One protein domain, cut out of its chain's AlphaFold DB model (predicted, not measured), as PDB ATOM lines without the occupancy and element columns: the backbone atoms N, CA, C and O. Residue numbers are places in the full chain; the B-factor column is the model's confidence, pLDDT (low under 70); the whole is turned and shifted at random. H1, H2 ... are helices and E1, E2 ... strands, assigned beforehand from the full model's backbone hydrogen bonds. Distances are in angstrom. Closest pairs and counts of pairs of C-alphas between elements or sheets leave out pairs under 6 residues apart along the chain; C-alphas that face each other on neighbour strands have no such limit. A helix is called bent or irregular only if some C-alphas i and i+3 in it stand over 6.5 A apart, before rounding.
ATOM      1  N   SER A   2     317.744-151.598  19.531       65.56
ATOM      2  CA  SER A   2     317.708-151.934  18.096       65.56
ATOM      3  C   SER A   2     317.609-153.453  17.898       65.56
ATOM      4  O   SER A   2     318.333-154.198  18.557       65.56
ATOM      5  N   VAL A   3     316.711-153.913  17.023       67.38
ATOM      6  CA  VAL A   3     316.477-155.325  16.671       67.38
ATOM      7  C   VAL A   3     316.466-155.432  15.148       67.38
ATOM      8  O   VAL A   3     315.563-154.889  14.523       67.38
ATOM      9  N   SER A   4     317.481-156.068  14.553       66.81
ATOM     10  CA  SER A   4     317.604-156.313  13.099       66.81
ATOM     11  C   SER A   4     317.167-155.145  12.194       66.81
ATOM     12  O   SER A   4     316.336-155.306  11.308       66.81
ATOM     13  N   GLY A   5     317.712-153.944  12.425       76.25
ATOM     14  CA  GLY A   5     317.400-152.755  11.615       76.25
ATOM     15  C   GLY A   5     316.141-151.987  12.031       76.25
ATOM     16  O   GLY A   5     315.786-151.012  11.376       76.25
ATOM     17  N   PHE A   6     315.492-152.367  13.134       81.50
ATOM     18  CA  PHE A   6     314.369-151.644  13.730       81.50
ATOM     19  C   PHE A   6     314.741-151.049  15.084       81.50
ATOM     20  O   PHE A   6     315.436-151.680  15.877       81.50
ATOM     21  N   ILE A   7     314.203-149.873  15.399       86.25
ATOM     22  CA  ILE A   7     314.121-149.353  16.764       86.25
ATOM     23  C   ILE A   7     312.863-149.939  17.399       86.25
ATOM     24  O   ILE A   7     311.764-149.739  16.889       86.25
ATOM     25  N   ALA A   8     313.034-150.624  18.526       88.81
ATOM     26  CA  ALA A   8     311.959-151.113  19.375       88.81
ATOM     27  C   ALA A   8     311.929-150.352  20.710       88.81
ATOM     28  O   ALA A   8     312.964-150.201  21.380       88.81
ATOM     29  N   THR A   9     310.734-149.927  21.116       91.75
ATOM     30  CA  THR A   9     310.462-149.282  22.404       91.75
ATOM     31  C   THR A   9     309.309-149.994  23.095       91.75
ATOM     32  O   THR A   9     308.245-150.176  22.508       91.75
ATOM     33  N   ILE A  10     309.527-150.387  24.349       91.38
ATOM     34  CA  ILE A  10     308.490-150.962  25.206       91.38
ATOM     35  C   ILE A  10     307.784-149.810  25.921       91.38
ATOM     36  O   ILE A  10     308.440-148.962  26.525       91.38
ATOM     37  N   LEU A  11     306.460-149.780  25.830       94.31
ATOM     38  CA  LEU A  11     305.601-148.717  26.328       94.31
ATOM     39  C   LEU A  11     304.504-149.305  27.208       94.31
ATOM     40  O   LEU A  11     303.960-150.372  26.932       94.31
ATOM     41  N   SER A  12     304.123-148.553  28.224       94.88
ATOM     42  CA  SER A  12     302.871-148.730  28.946       94.88
ATOM     43  C   SER A  12     302.254-147.354  29.156       94.88
ATOM     44  O   SER A  12     302.947-146.336  29.147       94.88
ATOM     45  N   SER A  13     300.935-147.310  29.287       95.94
ATOM     46  CA  SER A  13     300.211-146.067  29.520       95.94
ATOM     47  C   SER A  13     298.934-146.362  30.284       95.94
ATOM     48  O   SER A  13     298.358-147.433  30.131       95.94
ATOM     49  N   THR A  14     298.479-145.392  31.069       96.69
ATOM     50  CA  THR A  14     297.146-145.373  31.687       96.69
ATOM     51  C   THR A  14     296.173-144.461  30.931       96.69
ATOM     52  O   THR A  14     295.016-144.339  31.318       96.69
ATOM     53  N   SER A  15     296.628-143.813  29.851       96.19
ATOM     54  CA  SER A  15     295.831-142.926  29.001       96.19
ATOM     55  C   SER A  15     296.045-143.245  27.523       96.19
ATOM     56  O   SER A  15     297.175-143.250  27.021       96.19
ATOM     57  N   ALA A  16     294.942-143.496  26.820       95.12
ATOM     58  CA  ALA A  16     294.950-143.761  25.387       95.12
ATOM     59  C   ALA A  16     295.392-142.542  24.568       95.12
ATOM     60  O   ALA A  16     296.149-142.681  23.606       95.12
ATOM     61  N   GLU A  17     294.985-141.345  24.993       94.38
ATOM     62  CA  GLU A  17     295.407-140.085  24.380       94.38
ATOM     63  C   GLU A  17     296.910-139.865  24.556       94.38
ATOM     64  O   GLU A  17     297.600-139.533  23.595       94.38
ATOM     65  N   ALA A  18     297.442-140.114  25.760       95.06
ATOM     66  CA  ALA A  18     298.869-139.960  26.031       95.06
ATOM     67  C   ALA A  18     299.717-140.949  25.216       95.06
ATOM     68  O   ALA A  18     300.747-140.563  24.667       95.06
ATOM     69  N   LEU A  19     299.271-142.207  25.096       95.31
ATOM     70  CA  LEU A  19     299.948-143.209  24.268       95.31
ATOM     71  C   LEU A  19     299.934-142.806  22.789       95.31
ATOM     72  O   LEU A  19     300.972-142.856  22.135       95.31
ATOM     73  N   SER A  20     298.780-142.373  22.277       92.56
ATOM     74  CA  SER A  20     298.630-141.980  20.870       92.56
ATOM     75  C   SER A  20     299.443-140.731  20.538       92.56
ATOM     76  O   SER A  20     300.128-140.710  19.521       92.56
ATOM     77  N   THR A  21     299.446-139.737  21.431       92.75
ATOM     78  CA  THR A  21     300.271-138.526  21.301       92.75
ATOM     79  C   THR A  21     301.753-138.881  21.280       92.75
ATOM     80  O   THR A  21     302.480-138.436  20.402       92.75
ATOM     81  N   TRP A  22     302.208-139.749  22.193       95.00
ATOM     82  CA  TRP A  22     303.603-140.189  22.202       95.00
ATOM     83  C   TRP A  22     303.983-140.908  20.902       95.00
ATOM     84  O   TRP A  22     305.071-140.683  20.377       95.00
ATOM     85  N   LEU A  23     303.107-141.771  20.378       93.56
ATOM     86  CA  LEU A  23     303.344-142.477  19.119       93.56
ATOM     87  C   LEU A  23     303.471-141.492  17.945       93.56
ATOM     88  O   LEU A  23     304.434-141.598  17.183       93.56
ATOM     89  N   ASP A  24     302.570-140.516  17.840       91.44
ATOM     90  CA  ASP A  24     302.605-139.474  16.805       91.44
ATOM     91  C   ASP A  24     303.875-138.606  16.909       91.44
ATOM     92  O   ASP A  24     304.670-138.537  15.969       91.44
ATOM     93  N   ASP A  25     304.171-138.077  18.104       93.44
ATOM     94  CA  ASP A  25     305.366-137.264  18.383       93.44
ATOM     95  C   ASP A  25     306.678-138.005  18.066       93.44
ATOM     96  O   ASP A  25     307.704-137.394  17.753       93.44
ATOM     97  N   ASN A  26     306.663-139.340  18.135       92.31
ATOM     98  CA  ASN A  26     307.812-140.190  17.835       92.31
ATOM     99  C   ASN A  26     307.795-140.750  16.403       92.31
ATOM    100  O   ASN A  26     308.601-141.633  16.088       92.31
ATOM    101  N   GLY A  27     306.945-140.227  15.518       89.12
ATOM    102  CA  GLY A  27     306.931-140.549  14.091       89.12
ATOM    103  C   GLY A  27     306.381-141.936  13.768       89.12
ATOM    104  O   GLY A  27     306.767-142.525  12.757       89.12
ATOM    105  N   TYR A  28     305.529-142.484  14.633       89.81
ATOM    106  CA  TYR A  28     304.700-143.633  14.289       89.81
ATOM    107  C   TYR A  28     303.418-143.145  13.605       89.81
ATOM    108  O   TYR A  28     302.903-142.081  13.927       89.81
ATOM    109  N   ALA A  29     302.884-143.927  12.666       83.44
ATOM    110  CA  ALA A  29     301.711-143.550  11.872       83.44
ATOM    111  C   ALA A  29     300.380-143.717  12.641       83.44
ATOM    112  O   ALA A  29     299.478-144.417  12.182       83.44
ATOM    113  N   PHE A  30     300.263-143.083  13.809       83.88
ATOM    114  CA  PHE A  30     299.055-143.046  14.639       83.88
ATOM    115  C   PHE A  30     298.527-141.621  14.740       83.88
ATOM    116  O   PHE A  30     299.291-140.667  14.694       83.88
ATOM    117  N   THR A  31     297.213-141.480  14.887       79.12
ATOM    118  CA  THR A  31     296.579-140.185  15.158       79.12
ATOM    119  C   THR A  31     295.742-140.236  16.425       79.12
ATOM    120  O   THR A  31     295.399-141.318  16.893       79.12
ATOM    121  N   ILE A  32     295.381-139.075  16.978       77.69
ATOM    122  CA  ILE A  32     294.517-139.012  18.168       77.69
ATOM    123  C   ILE A  32     293.157-139.689  17.941       77.69
ATOM    124  O   ILE A  32     292.614-140.288  18.863       77.69
ATOM    125  N   ASP A  33     292.667-139.697  16.700       83.19
ATOM    126  CA  ASP A  33     291.445-140.406  16.300       83.19
ATOM    127  C   ASP A  33     291.561-141.934  16.477       83.19
ATOM    128  O   ASP A  33     290.556-142.632  16.557       83.19
ATOM    129  N   ASP A  34     292.779-142.476  16.570       86.94
ATOM    130  CA  ASP A  34     293.018-143.897  16.836       86.94
ATOM    131  C   ASP A  34     293.076-144.223  18.339       86.94
ATOM    132  O   ASP A  34     293.118-145.402  18.698       86.94
ATOM    133  N   ALA A  35     293.050-143.218  19.225       90.81
ATOM    134  CA  ALA A  35     293.200-143.409  20.667       90.81
ATOM    135  C   ALA A  35     292.139-144.351  21.245       90.81
ATOM    136  O   ALA A  35     292.461-145.229  22.047       90.81
ATOM    137  N   GLU A  36     290.888-144.250  20.794       92.69
ATOM    138  CA  GLU A  36     289.804-145.117  21.272       92.69
ATOM    139  C   GLU A  36     290.101-146.615  21.080       92.69
ATOM    140  O   GLU A  36     289.692-147.437  21.900       92.69
ATOM    141  N   LYS A  37     290.893-146.980  20.063       92.62
ATOM    142  CA  LYS A  37     291.272-148.374  19.800       92.62
ATOM    143  C   LYS A  37     292.262-148.904  20.831       92.62
ATOM    144  O   LYS A  37     292.331-150.115  21.007       92.62
ATOM    145  N   PHE A  38     293.006-148.043  21.526       93.56
ATOM    146  CA  PHE A  38     293.943-148.440  22.583       93.56
ATOM    147  C   PHE A  38     293.280-148.619  23.949       93.56
ATOM    148  O   PHE A  38     293.790-149.394  24.762       93.56
ATOM    149  N   ALA A  39     292.160-147.938  24.206       94.25
ATOM    150  CA  ALA A  39     291.528-147.909  25.525       94.25
ATOM    151  C   ALA A  39     291.249-149.313  26.110       94.25
ATOM    152  O   ALA A  39     291.703-149.566  27.228       94.25
ATOM    153  N   PRO A  40     290.664-150.280  25.368       94.56
ATOM    154  CA  PRO A  40     290.393-151.614  25.913       94.56
ATOM    155  C   PRO A  40     291.652-152.400  26.304       94.56
ATOM    156  O   PRO A  40     291.589-153.312  27.125       94.56
ATOM    157  N   TYR A  41     292.795-152.094  25.690       94.88
ATOM    158  CA  TYR A  41     294.065-152.769  25.965       94.88
ATOM    159  C   TYR A  41     294.794-152.117  27.139       94.88
ATOM    160  O   TYR A  41     295.390-152.811  27.957       94.88
ATOM    161  N   ILE A  42     294.688-150.794  27.268       95.88
ATOM    162  CA  ILE A  42     295.188-150.051  28.428       95.88
ATOM    163  C   ILE A  42     294.441-150.455  29.701       95.88
ATOM    164  O   ILE A  42     295.076-150.682  30.726       95.88
ATOM    165  N   GLU A  43     293.118-150.621  29.638       95.31
ATOM    166  CA  GLU A  43     292.315-151.114  30.769       95.31
ATOM    167  C   GLU A  43     292.726-152.523  31.220       95.31
ATOM    168  O   GLU A  43     292.636-152.850  32.400       95.31
ATOM    169  N   LYS A  44     293.216-153.348  30.287       93.06
ATOM    170  CA  LYS A  44     293.795-154.673  30.557       93.06
ATOM    171  C   LYS A  44     295.271-154.613  30.978       93.06
ATOM    172  O   LYS A  44     295.912-155.660  31.040       93.06
ATOM    173  N   GLU A  45     295.818-153.419  31.200       94.06
ATOM    174  CA  GLU A  45     297.219-153.179  31.566       94.06
ATOM    175  C   GLU A  45     298.223-153.748  30.549       94.06
ATOM    176  O   GLU A  45     299.307-154.218  30.902       94.06
ATOM    177  N   TRP A  46     297.877-153.719  29.257       93.69
ATOM    178  CA  TRP A  46     298.776-154.208  28.215       93.69
ATOM    179  C   TRP A  46     300.057-153.378  28.133       93.69
ATOM    180  O   TRP A  46     300.064-152.150  28.248       93.69
ATOM    181  N   VAL A  47     301.148-154.084  27.851       92.31
ATOM    182  CA  VAL A  47     302.432-153.503  27.466       92.31
ATOM    183  C   VAL A  47     302.538-153.554  25.945       92.31
ATOM    184  O   VAL A  47     302.284-154.584  25.323       92.31
ATOM    185  N   PHE A  48     302.933-152.441  25.341       92.62
ATOM    186  CA  PHE A  48     303.036-152.283  23.896       92.62
ATOM    187  C   PHE A  48     304.501-152.299  23.480       92.62
ATOM    188  O   PHE A  48     305.328-151.624  24.087       92.62
ATOM    189  N   THR A  49     304.829-153.025  22.413       91.44
ATOM    190  CA  THR A  49     306.129-152.872  21.752       91.44
ATOM    191  C   THR A  49     305.933-152.103  20.458       91.44
ATOM    192  O   THR A  49     305.378-152.626  19.496       91.44
ATOM    193  N   ALA A  50     306.378-150.850  20.440       91.06
ATOM    194  CA  ALA A  50     306.375-150.017  19.249       91.06
ATOM    195  C   ALA A  50     307.672-150.253  18.467       91.06
ATOM    196  O   ALA A  50     308.760-150.191  19.045       91.06
ATOM    197  N   MET A  51     307.556-150.544  17.169       87.81
ATOM    198  CA  MET A  51     308.696-150.812  16.289       87.81
ATOM    199  C   MET A  51     308.637-149.951  15.031       87.81
ATOM    200  O   MET A  51     307.578-149.815  14.422       87.81
ATOM    201  N   LYS A  52     309.776-149.382  14.632       85.94
ATOM    202  CA  LYS A  52     309.937-148.638  13.372       85.94
ATOM    203  C   LYS A  52     311.339-148.852  12.797       85.94
ATOM    204  O   LYS A  52     312.239-149.169  13.575       85.94
ATOM    205  N   PRO A  53     311.561-148.683  11.483       82.12
ATOM    206  CA  PRO A  53     312.898-148.777  10.903       82.12
ATOM    207  C   PRO A  53     313.893-147.844  11.607       82.12
ATOM    208  O   PRO A  53     313.559-146.703  11.937       82.12
ATOM    209  N   ASP A  54     315.107-148.330  11.850       84.12
ATOM    210  CA  ASP A  54     316.201-147.533  12.398       84.12
ATOM    211  C   ASP A  54     316.832-146.706  11.266       84.12
ATOM    212  O   ASP A  54     317.455-147.276  10.366       84.12
ATOM    213  N   PRO A  55     316.717-145.363  11.278       80.44
ATOM    214  CA  PRO A  55     317.273-144.528  10.216       80.44
ATOM    215  C   PRO A  55     318.805-144.613  10.132       80.44
ATOM    216  O   PRO A  55     319.374-144.270   9.099       80.44
ATOM    217  N   ASN A  56     319.476-145.074  11.194       81.94
ATOM    218  CA  ASN A  56     320.930-145.246  11.225       81.94
ATOM    219  C   ASN A  56     321.376-146.639  10.764       81.94
ATOM    220  O   ASN A  56     322.571-146.872  10.592       81.94
ATOM    221  N   SER A  57     320.433-147.558  10.559       74.81
ATOM    222  CA  SER A  57     320.674-148.894  10.022       74.81
ATOM    223  C   SER A  57     319.812-149.083   8.773       74.81
ATOM    224  O   SER A  57     318.825-149.821   8.823       74.81
ATOM    225  N   PRO A  58     320.147-148.405   7.655       66.25
ATOM    226  CA  PRO A  58     319.363-148.483   6.432       66.25
ATOM    227  C   PRO A  58     319.259-149.941   5.987       66.25
ATOM    228  O   PRO A  58     320.252-150.576   5.636       66.25
TER     229      PRO A  58
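Overview. This is residues 2 to 58 of the 215 residues of the protein "DUF2330 domain-containing protein" of Candidatus Eisenbacteria bacterium (UniProt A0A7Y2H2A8). The model is a hook: a narrow ribbon of two antiparallel strands, E1 and E2, makes the long arm, H2 lies across one end of it, and H1 is a shorter arm that turns back from H2 toward the other end. The two ends of the printed part lie together at the ribbon's end away from H2. The printed part has 57 residues, with two named helices and two named strands in the order E1, H1, H2, E2; the class is mixed, helices and strands. It is only just compact, close to loose, with a radius of gyration of the C-alphas of 12.1 A, and its outline is elongated, spanning 35 by 20 by 13 A.

Along the chain. E1, residues 6 to 11, begins at C-alpha 6 (314.369, -151.644, 13.730) and is 15.6 A long from first to last C-alpha. Its partner E2, residues 48 to 53, is 16.7 A long and ends at C-alpha 53 (312.898, -148.777, 10.903). H2, residues 32 to 43, is the longest helix, 17.6 A, and begins at C-alpha 32 (294.517, -139.012, 18.168). H1, residues 16 to 25, is 14.1 A long.

Arrangement. E1 and E2 are antiparallel neighbours, with 160 degrees between their N-to-C directions. The C-alphas of Phe 6 and Pro 53 face each other at 4.3 A, and those of Leu 11 and Phe 48 at 5.0 A. N 7 and O 52 are within hydrogen-bond range at 2.8 A, as are N 50 and O 9 at 2.9 A. Residues 2 to 3 also pair, antiparallel, with residues 6 to 7 of E1. H1 and E2 are only just apart, with their closest C-alphas 8.1 A from each other. E1 and H2 are apart. H1 and H2 touch, their closest C-alphas being those of Ala 16 and Ala 35 at 5.0 A. The two helices run opposite ways at a steep tilt of 51 degrees. Every O i to N i+4 pair of H1 is within hydrogen-bond range, against 3 of 8 in H2, where 6 of 9 O i to N i+3 pairs are. H2 is irregular: C-alphas 33 and 36 are 7.0 A apart.

Size, cuts and confidence. The two C-alphas farthest apart are those of Glu 43 and Pro 58, at 36.5 A, while those of Ser 2 and Pro 58 are 12.3 A apart. The printed part has no cut. The links from E1 to H1 and from H2 to E2 are tight, the link from H1 to H2 is short, and no link is long. The mean pLDDT of the printed part is 88.3; residues 2 to 4 and residue 58 are under 70.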